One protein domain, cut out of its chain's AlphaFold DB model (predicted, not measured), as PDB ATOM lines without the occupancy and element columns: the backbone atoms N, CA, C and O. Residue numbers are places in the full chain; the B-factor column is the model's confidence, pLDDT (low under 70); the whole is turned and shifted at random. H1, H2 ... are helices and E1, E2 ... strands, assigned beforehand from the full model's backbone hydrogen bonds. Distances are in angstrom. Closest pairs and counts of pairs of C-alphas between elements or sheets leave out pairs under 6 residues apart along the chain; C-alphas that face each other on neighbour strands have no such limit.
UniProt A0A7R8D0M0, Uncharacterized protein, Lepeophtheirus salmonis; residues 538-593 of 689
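Overview. This is residues 538 to 593 of the 689 residues of an uncharacterized protein of Lepeophtheirus salmonis (UniProt A0A7R8D0M0). With little regular structure, this is a rod: residues 538 to 563 fold back on themselves as loops at one end, the small hairpin E1 and E2 follows, and helix H1 lies toward the other end. The 56 printed residues hold E1, E2 and H1 in that order, 19 residues in named elements, class mixed, with an antiparallel sheet E1 - E2. It is only just loose, close to compact: radius of gyration of the C-alphas 12.4 A, spans 40 by 18 by 17 A.

Arrangement. Residues 547 to 548 pair with residues 555 to 556, antiparallel. E1, residues 564 to 567, and E2, residues 571 to 574, form an antiparallel hairpin at 138 degrees; N 565 and O 573 are within hydrogen-bond range, 2.8 A. H1, residues 579 to 589, is apart from E1, and its O i to N i+4 pairs are all within range.

Along the chain. E1 begins at C-alpha 564 (131.776, 107.474, 149.247) and spans 9.4 A; E2 spans 10.1 A. H1 spans 15.4 A, ending at C-alpha 589 (149.258, 112.756, 157.580).

Size, cuts and confidence. The farthest C-alphas, of Cys 541 and Asp 593, are 41.6 A apart. The printed part has no cut; both links are tight. Residues 587 to 593 are among 13 under pLDDT 70.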
ATOM      1  N   CYS A 538     124.306 104.072 159.244       84.44
ATOM      2  CA  CYS A 538     124.223 104.733 157.955       84.44
ATOM      3  C   CYS A 538     123.591 106.116 158.130       84.44
ATOM      4  O   CYS A 538     122.470 106.191 158.630       84.44
ATOM      5  N   VAL A 539     124.268 107.184 157.699       83.50
ATOM      6  CA  VAL A 539     123.766 108.567 157.837       83.50
ATOM      7  C   VAL A 539     122.393 108.733 157.175       83.50
ATOM      8  O   VAL A 539     121.489 109.324 157.754       83.50
ATOM      9  N   GLU A 540     122.203 108.118 156.009       80.12
ATOM     10  CA  GLU A 540     120.986 108.252 155.201       80.12
ATOM     11  C   GLU A 540     119.808 107.356 155.643       80.12
ATOM     12  O   GLU A 540     118.667 107.634 155.285       80.12
ATOM     13  N   CYS A 541     120.034 106.254 156.378       82.75
ATOM     14  CA  CYS A 541     118.941 105.323 156.735       82.75
ATOM     15  C   CYS A 541     119.015 104.665 158.124       82.75
ATOM     16  O   CYS A 541     118.221 103.772 158.423       82.75
ATOM     17  N   GLY A 542     119.980 105.029 158.972       77.25
ATOM     18  CA  GLY A 542     120.156 104.528 160.346       77.25
ATOM     19  C   GLY A 542     120.566 103.052 160.496       77.25
ATOM     20  O   GLY A 542     121.013 102.645 161.576       77.25
ATOM     21  N   LYS A 543     120.452 102.242 159.432       82.50
ATOM     22  CA  LYS A 543     120.845 100.819 159.385       82.50
ATOM     23  C   LYS A 543     122.344 100.643 159.642       82.50
ATOM     24  O   LYS A 543     123.119 101.571 159.438       82.50
ATOM     25  N   SER A 544     122.767  99.448 160.060       82.75
ATOM     26  CA  SER A 544     124.180  99.182 160.358       82.75
ATOM     27  C   SER A 544     125.081  99.482 159.154       82.75
ATOM     28  O   SER A 544     124.868  98.951 158.062       82.75
ATOM     29  N   ALA A 545     126.082 100.332 159.368       83.19
ATOM     30  CA  ALA A 545     127.056 100.698 158.351       83.19
ATOM     31  C   ALA A 545     128.102  99.593 158.125       83.19
ATOM     32  O   ALA A 545     128.417  98.815 159.030       83.19
ATOM     33  N   VAL A 546     128.647  99.551 156.910       80.69
ATOM     34  CA  VAL A 546     129.737  98.648 156.492       80.69
ATOM     35  C   VAL A 546     130.897  99.404 155.841       80.69
ATOM     36  O   VAL A 546     132.044  98.987 155.990       80.69
ATOM     37  N   SER A 547     130.594 100.529 155.197       78.44
ATOM     38  CA  SER A 547     131.521 101.402 154.477       78.44
ATOM     39  C   SER A 547     131.535 102.756 155.191       78.44
ATOM     40  O   SER A 547     130.521 103.163 155.759       78.44
ATOM     41  N   TYR A 548     132.675 103.439 155.260       85.06
ATOM     42  CA  TYR A 548     132.835 104.599 156.141       85.06
ATOM     43  C   TYR A 548     133.845 105.613 155.615       85.06
ATOM     44  O   TYR A 548     134.818 105.241 154.961       85.06
ATOM     45  N   CYS A 549     133.627 106.885 155.952       81.75
ATOM     46  CA  CYS A 549     134.613 107.934 155.751       81.75
ATOM     47  C   CYS A 549     135.798 107.742 156.718       81.75
ATOM     48  O   CYS A 549     135.624 107.338 157.876       81.75
ATOM     49  N   VAL A 550     137.011 108.044 156.247       75.75
ATOM     50  CA  VAL A 550     138.226 108.068 157.081       75.75
ATOM     51  C   VAL A 550     138.385 109.352 157.904       75.75
ATOM     52  O   VAL A 550     139.088 109.334 158.916       75.75
ATOM     53  N   HIS A 551     137.744 110.448 157.479       72.50
ATOM     54  CA  HIS A 551     137.912 111.796 158.036       72.50
ATOM     55  C   HIS A 551     136.793 112.208 159.003       72.50
ATOM     56  O   HIS A 551     137.030 112.922 159.969       72.50
ATOM     57  N   CYS A 552     135.568 111.739 158.786       76.50
ATOM     58  CA  CYS A 552     134.421 112.157 159.583       76.50
ATOM     59  C   CYS A 552     133.601 110.952 160.081       76.50
ATOM     60  O   CYS A 552     133.856 109.806 159.701       76.50
ATOM     61  N   PRO A 553     132.599 111.166 160.956       79.94
ATOM     62  CA  PRO A 553     131.788 110.085 161.513       79.94
ATOM     63  C   PRO A 553     130.868 109.406 160.497       79.94
ATOM     64  O   PRO A 553     130.217 108.428 160.874       79.94
ATOM     65  N   ASN A 554     130.772 109.929 159.270       83.81
ATOM     66  CA  ASN A 554     129.820 109.468 158.274       83.81
ATOM     67  C   ASN A 554     130.151 108.042 157.848       83.81
ATOM     68  O   ASN A 554     131.274 107.703 157.458       83.81
ATOM     69  N   ALA A 555     129.137 107.197 157.936       85.75
ATOM     70  CA  ALA A 555     129.199 105.808 157.550       85.75
ATOM     71  C   ALA A 555     127.939 105.448 156.760       85.75
ATOM     72  O   ALA A 555     126.911 106.122 156.852       85.75
ATOM     73  N   TYR A 556     128.034 104.394 155.957       83.38
ATOM     74  CA  TYR A 556     127.048 104.021 154.953       83.38
ATOM     75  C   TYR A 556     126.834 102.504 154.950       83.38
ATOM     76  O   TYR A 556     127.739 101.708 155.227       83.38
ATOM     77  N   CYS A 557     125.596 102.085 154.690       85.19
ATOM     78  CA  CYS A 557     125.261 100.676 154.491       85.19
ATOM     79  C   CYS A 557     125.538 100.253 153.036       85.19
ATOM     80  O   CYS A 557     125.725 101.110 152.178       85.19
ATOM     81  N   LYS A 558     125.483  98.945 152.740       81.38
ATOM     82  CA  LYS A 558     125.718  98.392 151.388       81.38
ATOM     83  C   LYS A 558     124.889  99.041 150.277       81.38
ATOM     84  O   LYS A 558     125.313  99.058 149.135       81.38
ATOM     85  N   ASN A 559     123.700  99.548 150.596       82.56
ATOM     86  CA  ASN A 559     122.824 100.155 149.596       82.56
ATOM     87  C   ASN A 559     123.230 101.596 149.260       82.56
ATOM     88  O   ASN A 559     122.846 102.087 148.207       82.56
ATOM     89  N   HIS A 560     123.961 102.272 150.152       79.50
ATOM     90  CA  HIS A 560     124.287 103.701 150.071       79.50
ATOM     91  C   HIS A 560     125.810 103.940 150.093       79.50
ATOM     92  O   HIS A 560     126.284 105.024 150.414       79.50
ATOM     93  N   GLU A 561     126.613 102.915 149.798       76.00
ATOM     94  CA  GLU A 561     128.077 103.042 149.774       76.00
ATOM     95  C   GLU A 561     128.595 103.850 148.576       76.00
ATOM     96  O   GLU A 561     129.712 104.353 148.631       76.00
ATOM     97  N   ALA A 562     127.755 104.055 147.555       72.25
ATOM     98  CA  ALA A 562     128.023 104.915 146.401       72.25
ATOM     99  C   ALA A 562     128.205 106.409 146.752       72.25
ATOM    100  O   ALA A 562     128.715 107.164 145.933       72.25
ATOM    101  N   THR A 563     127.823 106.837 147.963       75.88
ATOM    102  CA  THR A 563     128.045 108.206 148.475       75.88
ATOM    103  C   THR A 563     129.503 108.435 148.941       75.88
ATOM    104  O   THR A 563     129.889 109.557 149.277       75.88
ATOM    105  N   LEU A 564     130.339 107.386 148.968       79.00
ATOM    106  CA  LEU A 564     131.776 107.474 149.247       79.00
ATOM    107  C   LEU A 564     132.591 107.488 147.945       79.00
ATOM    108  O   LEU A 564     132.462 106.595 147.113       79.00
ATOM    109  N   VAL A 565     133.501 108.453 147.830       77.94
ATOM    110  CA  VAL A 565     134.497 108.551 146.757       77.94
ATOM    111  C   VAL A 565     135.821 107.965 147.251       77.94
ATOM    112  O   VAL A 565     136.233 108.205 148.390       77.94
ATOM    113  N   GLU A 566     136.506 107.180 146.421       74.81
ATOM    114  CA  GLU A 566     137.822 106.626 146.753       74.81
ATOM    115  C   GLU A 566     138.936 107.616 146.378       74.81
ATOM    116  O   GLU A 566     139.192 107.873 145.204       74.81
ATOM    117  N   HIS A 567     139.616 108.176 147.384       73.88
ATOM    118  CA  HIS A 567     140.761 109.062 147.184       73.88
ATOM    119  C   HIS A 567     142.080 108.276 147.189       73.88
ATOM    120  O   HIS A 567     142.368 107.533 148.132       73.88
ATOM    121  N   SER A 568     142.927 108.503 146.181       68.25
ATOM    122  CA  SER A 568     144.151 107.731 145.893       68.25
ATOM    123  C   SER A 568     145.127 107.566 147.070       68.25
ATOM    124  O   SER A 568     145.796 106.540 147.174       68.25
ATOM    125  N   LEU A 569     145.196 108.549 147.976       66.31
ATOM    126  CA  LEU A 569     146.089 108.537 149.146       66.31
ATOM    127  C   LEU A 569     145.392 108.233 150.482       66.31
ATOM    128  O   LEU A 569     146.052 107.835 151.440       66.31
ATOM    129  N   LEU A 570     144.075 108.446 150.570       65.19
ATOM    130  CA  LEU A 570     143.330 108.475 151.841       65.19
ATOM    131  C   LEU A 570     142.202 107.432 151.918       65.19
ATOM    132  O   LEU A 570     141.662 107.210 152.998       65.19
ATOM    133  N   LYS A 571     141.902 106.729 150.816       76.38
ATOM    134  CA  LYS A 571     140.771 105.797 150.664       76.38
ATOM    135  C   LYS A 571     139.426 106.527 150.732       76.38
ATOM    136  O   LYS A 571     139.310 107.628 150.206       76.38
ATOM    137  N   ASN A 572     138.400 105.898 151.297       80.56
ATOM    138  CA  ASN A 572     137.012 106.339 151.195       80.56
ATOM    139  C   ASN A 572     136.762 107.653 151.960       80.56
ATOM    140  O   ASN A 572     136.877 107.712 153.189       80.56
ATOM    141  N   ILE A 573     136.347 108.686 151.229       79.00
ATOM    142  CA  ILE A 573     135.940 110.002 151.732       79.00
ATOM    143  C   ILE A 573     134.484 110.243 151.303       79.00
ATOM    144  O   ILE A 573     134.075 109.797 150.235       79.00
ATOM    145  N   CYS A 574     133.661 110.883 152.138       79.69
ATOM    146  CA  CYS A 574     132.295 111.248 151.747       79.69
ATOM    147  C   CYS A 574     132.263 112.591 151.013       79.69
ATOM    148  O   CYS A 574     133.112 113.449 151.238       79.69
ATOM    149  N   ASN A 575     131.212 112.792 150.225       75.06
ATOM    150  CA  ASN A 575     130.904 114.017 149.480       75.06
ATOM    151  C   ASN A 575     130.716 115.308 150.315       75.06
ATOM    152  O   ASN A 575     130.512 116.363 149.727       75.06
ATOM    153  N   GLU A 576     130.771 115.249 151.650       74.19
ATOM    154  CA  GLU A 576     130.780 116.432 152.532       74.19
ATOM    155  C   GLU A 576     132.169 117.089 152.692       74.19
ATOM    156  O   GLU A 576     132.276 118.083 153.403       74.19
ATOM    157  N   HIS A 577     133.222 116.549 152.067       76.38
ATOM    158  CA  HIS A 577     134.571 117.129 152.080       76.38
ATOM    159  C   HIS A 577     134.952 117.667 150.703       76.38
ATOM    160  O   HIS A 577     134.871 116.941 149.710       76.38
ATOM    161  N   ASP A 578     135.391 118.923 150.662       75.81
ATOM    162  CA  ASP A 578     135.921 119.573 149.466       75.81
ATOM    163  C   ASP A 578     137.431 119.312 149.278       75.81
ATOM    164  O   ASP A 578     138.081 118.603 150.054       75.81
ATOM    165  N   GLU A 579     138.008 119.859 148.205       71.12
ATOM    166  CA  GLU A 579     139.429 119.666 147.902       71.12
ATOM    167  C   GLU A 579     140.366 120.351 148.918       71.12
ATOM    168  O   GLU A 579     141.507 119.907 149.079       71.12
ATOM    169  N   GLU A 580     139.921 121.386 149.639       72.25
ATOM    170  CA  GLU A 580     140.728 122.056 150.669       72.25
ATOM    171  C   GLU A 580     140.790 121.222 151.960       72.25
ATOM    172  O   GLU A 580     141.878 121.030 152.519       72.25
ATOM    173  N   ASP A 581     139.663 120.637 152.375       68.69
ATOM    174  CA  ASP A 581     139.571 119.643 153.453       68.69
ATOM    175  C   ASP A 581     140.487 118.436 153.172       68.69
ATOM    176  O   ASP A 581     141.287 118.019 154.020       68.69
ATOM    177  N   ILE A 582     140.406 117.882 151.956       72.38
ATOM    178  CA  ILE A 582     141.184 116.705 151.545       72.38
ATOM    179  C   ILE A 582     142.685 117.024 151.529       72.38
ATOM    180  O   ILE A 582     143.482 116.256 152.080       72.38
ATOM    181  N   ASN A 583     143.094 118.164 150.961       71.50
ATOM    182  CA  ASN A 583     144.499 118.581 150.938       71.50
ATOM    183  C   ASN A 583     145.050 118.866 152.344       71.50
ATOM    184  O   ASN A 583     146.187 118.486 152.654       71.50
ATOM    185  N   SER A 584     144.243 119.466 153.220       69.69
ATOM    186  CA  SER A 584     144.592 119.680 154.629       69.69
ATOM    187  C   SER A 584     144.833 118.353 155.352       69.69
ATOM    188  O   SER A 584     145.822 118.209 156.077       69.69
ATOM    189  N   LEU A 585     144.000 117.341 155.089       68.19
ATOM    190  CA  LEU A 585     144.144 116.009 155.673       68.19
ATOM    191  C   LEU A 585     145.358 115.240 155.129       68.19
ATOM    192  O   LEU A 585     146.078 114.602 155.902       68.19
ATOM    193  N   VAL A 586     145.629 115.330 153.821       70.25
ATOM    194  CA  VAL A 586     146.857 114.785 153.215       70.25
ATOM    195  C   VAL A 586     148.089 115.398 153.883       70.25
ATOM    196  O   VAL A 586     149.008 114.669 154.250       70.25
ATOM    197  N   ASN A 587     148.108 116.718 154.090       67.56
ATOM    198  CA  ASN A 587     149.234 117.405 154.722       67.56
ATOM    199  C   ASN A 587     149.376 117.076 156.218       67.56
ATOM    200  O   ASN A 587     150.501 116.923 156.685       67.56
ATOM    201  N   TYR A 588     148.275 116.874 156.950       64.44
ATOM    202  CA  TYR A 588     148.307 116.419 158.347       64.44
ATOM    203  C   TYR A 588     148.919 115.015 158.513       64.44
ATOM    204  O   TYR A 588     149.594 114.744 159.508       64.44
ATOM    205  N   TYR A 589     148.707 114.115 157.545       62.16
ATOM    206  CA  TYR A 589     149.258 112.756 157.580       62.16
ATOM    207  C   TYR A 589     150.588 112.576 156.828       62.16
ATOM    208  O   TYR A 589     151.166 111.491 156.931       62.16
ATOM    209  N   LYS A 590     151.111 113.586 156.119       64.81
ATOM    210  CA  LYS A 590     152.462 113.534 155.528       64.81
ATOM    211  C   LYS A 590     153.541 113.464 156.619       64.81
ATOM    212  O   LYS A 590     153.515 114.228 157.582       64.81
ATOM    213  N   SER A 591     154.504 112.561 156.466       57.12
ATOM    214  CA  SER A 591     155.765 112.562 157.213       57.12
ATOM    215  C   SER A 591     156.843 113.388 156.498       57.12
ATOM    216  O   SER A 591     156.673 113.799 155.352       57.12
ATOM    217  N   GLU A 592     157.958 113.650 157.189       55.31
ATOM    218  CA  GLU A 592     159.078 114.484 156.704       55.31
ATOM    219  C   GLU A 592     159.745 113.953 155.418       55.31
ATOM    220  O   GLU A 592     160.447 114.690 154.734       55.31
ATOM    221  N   ASP A 593     159.500 112.688 155.065       48.62
ATOM    222  CA  ASP A 593     159.939 112.023 153.835       48.62
ATOM    223  C   ASP A 593     158.968 112.199 152.645       48.62
ATOM    224  O   ASP A 593     159.221 111.679 151.560       48.62
TER     225      ASP A 593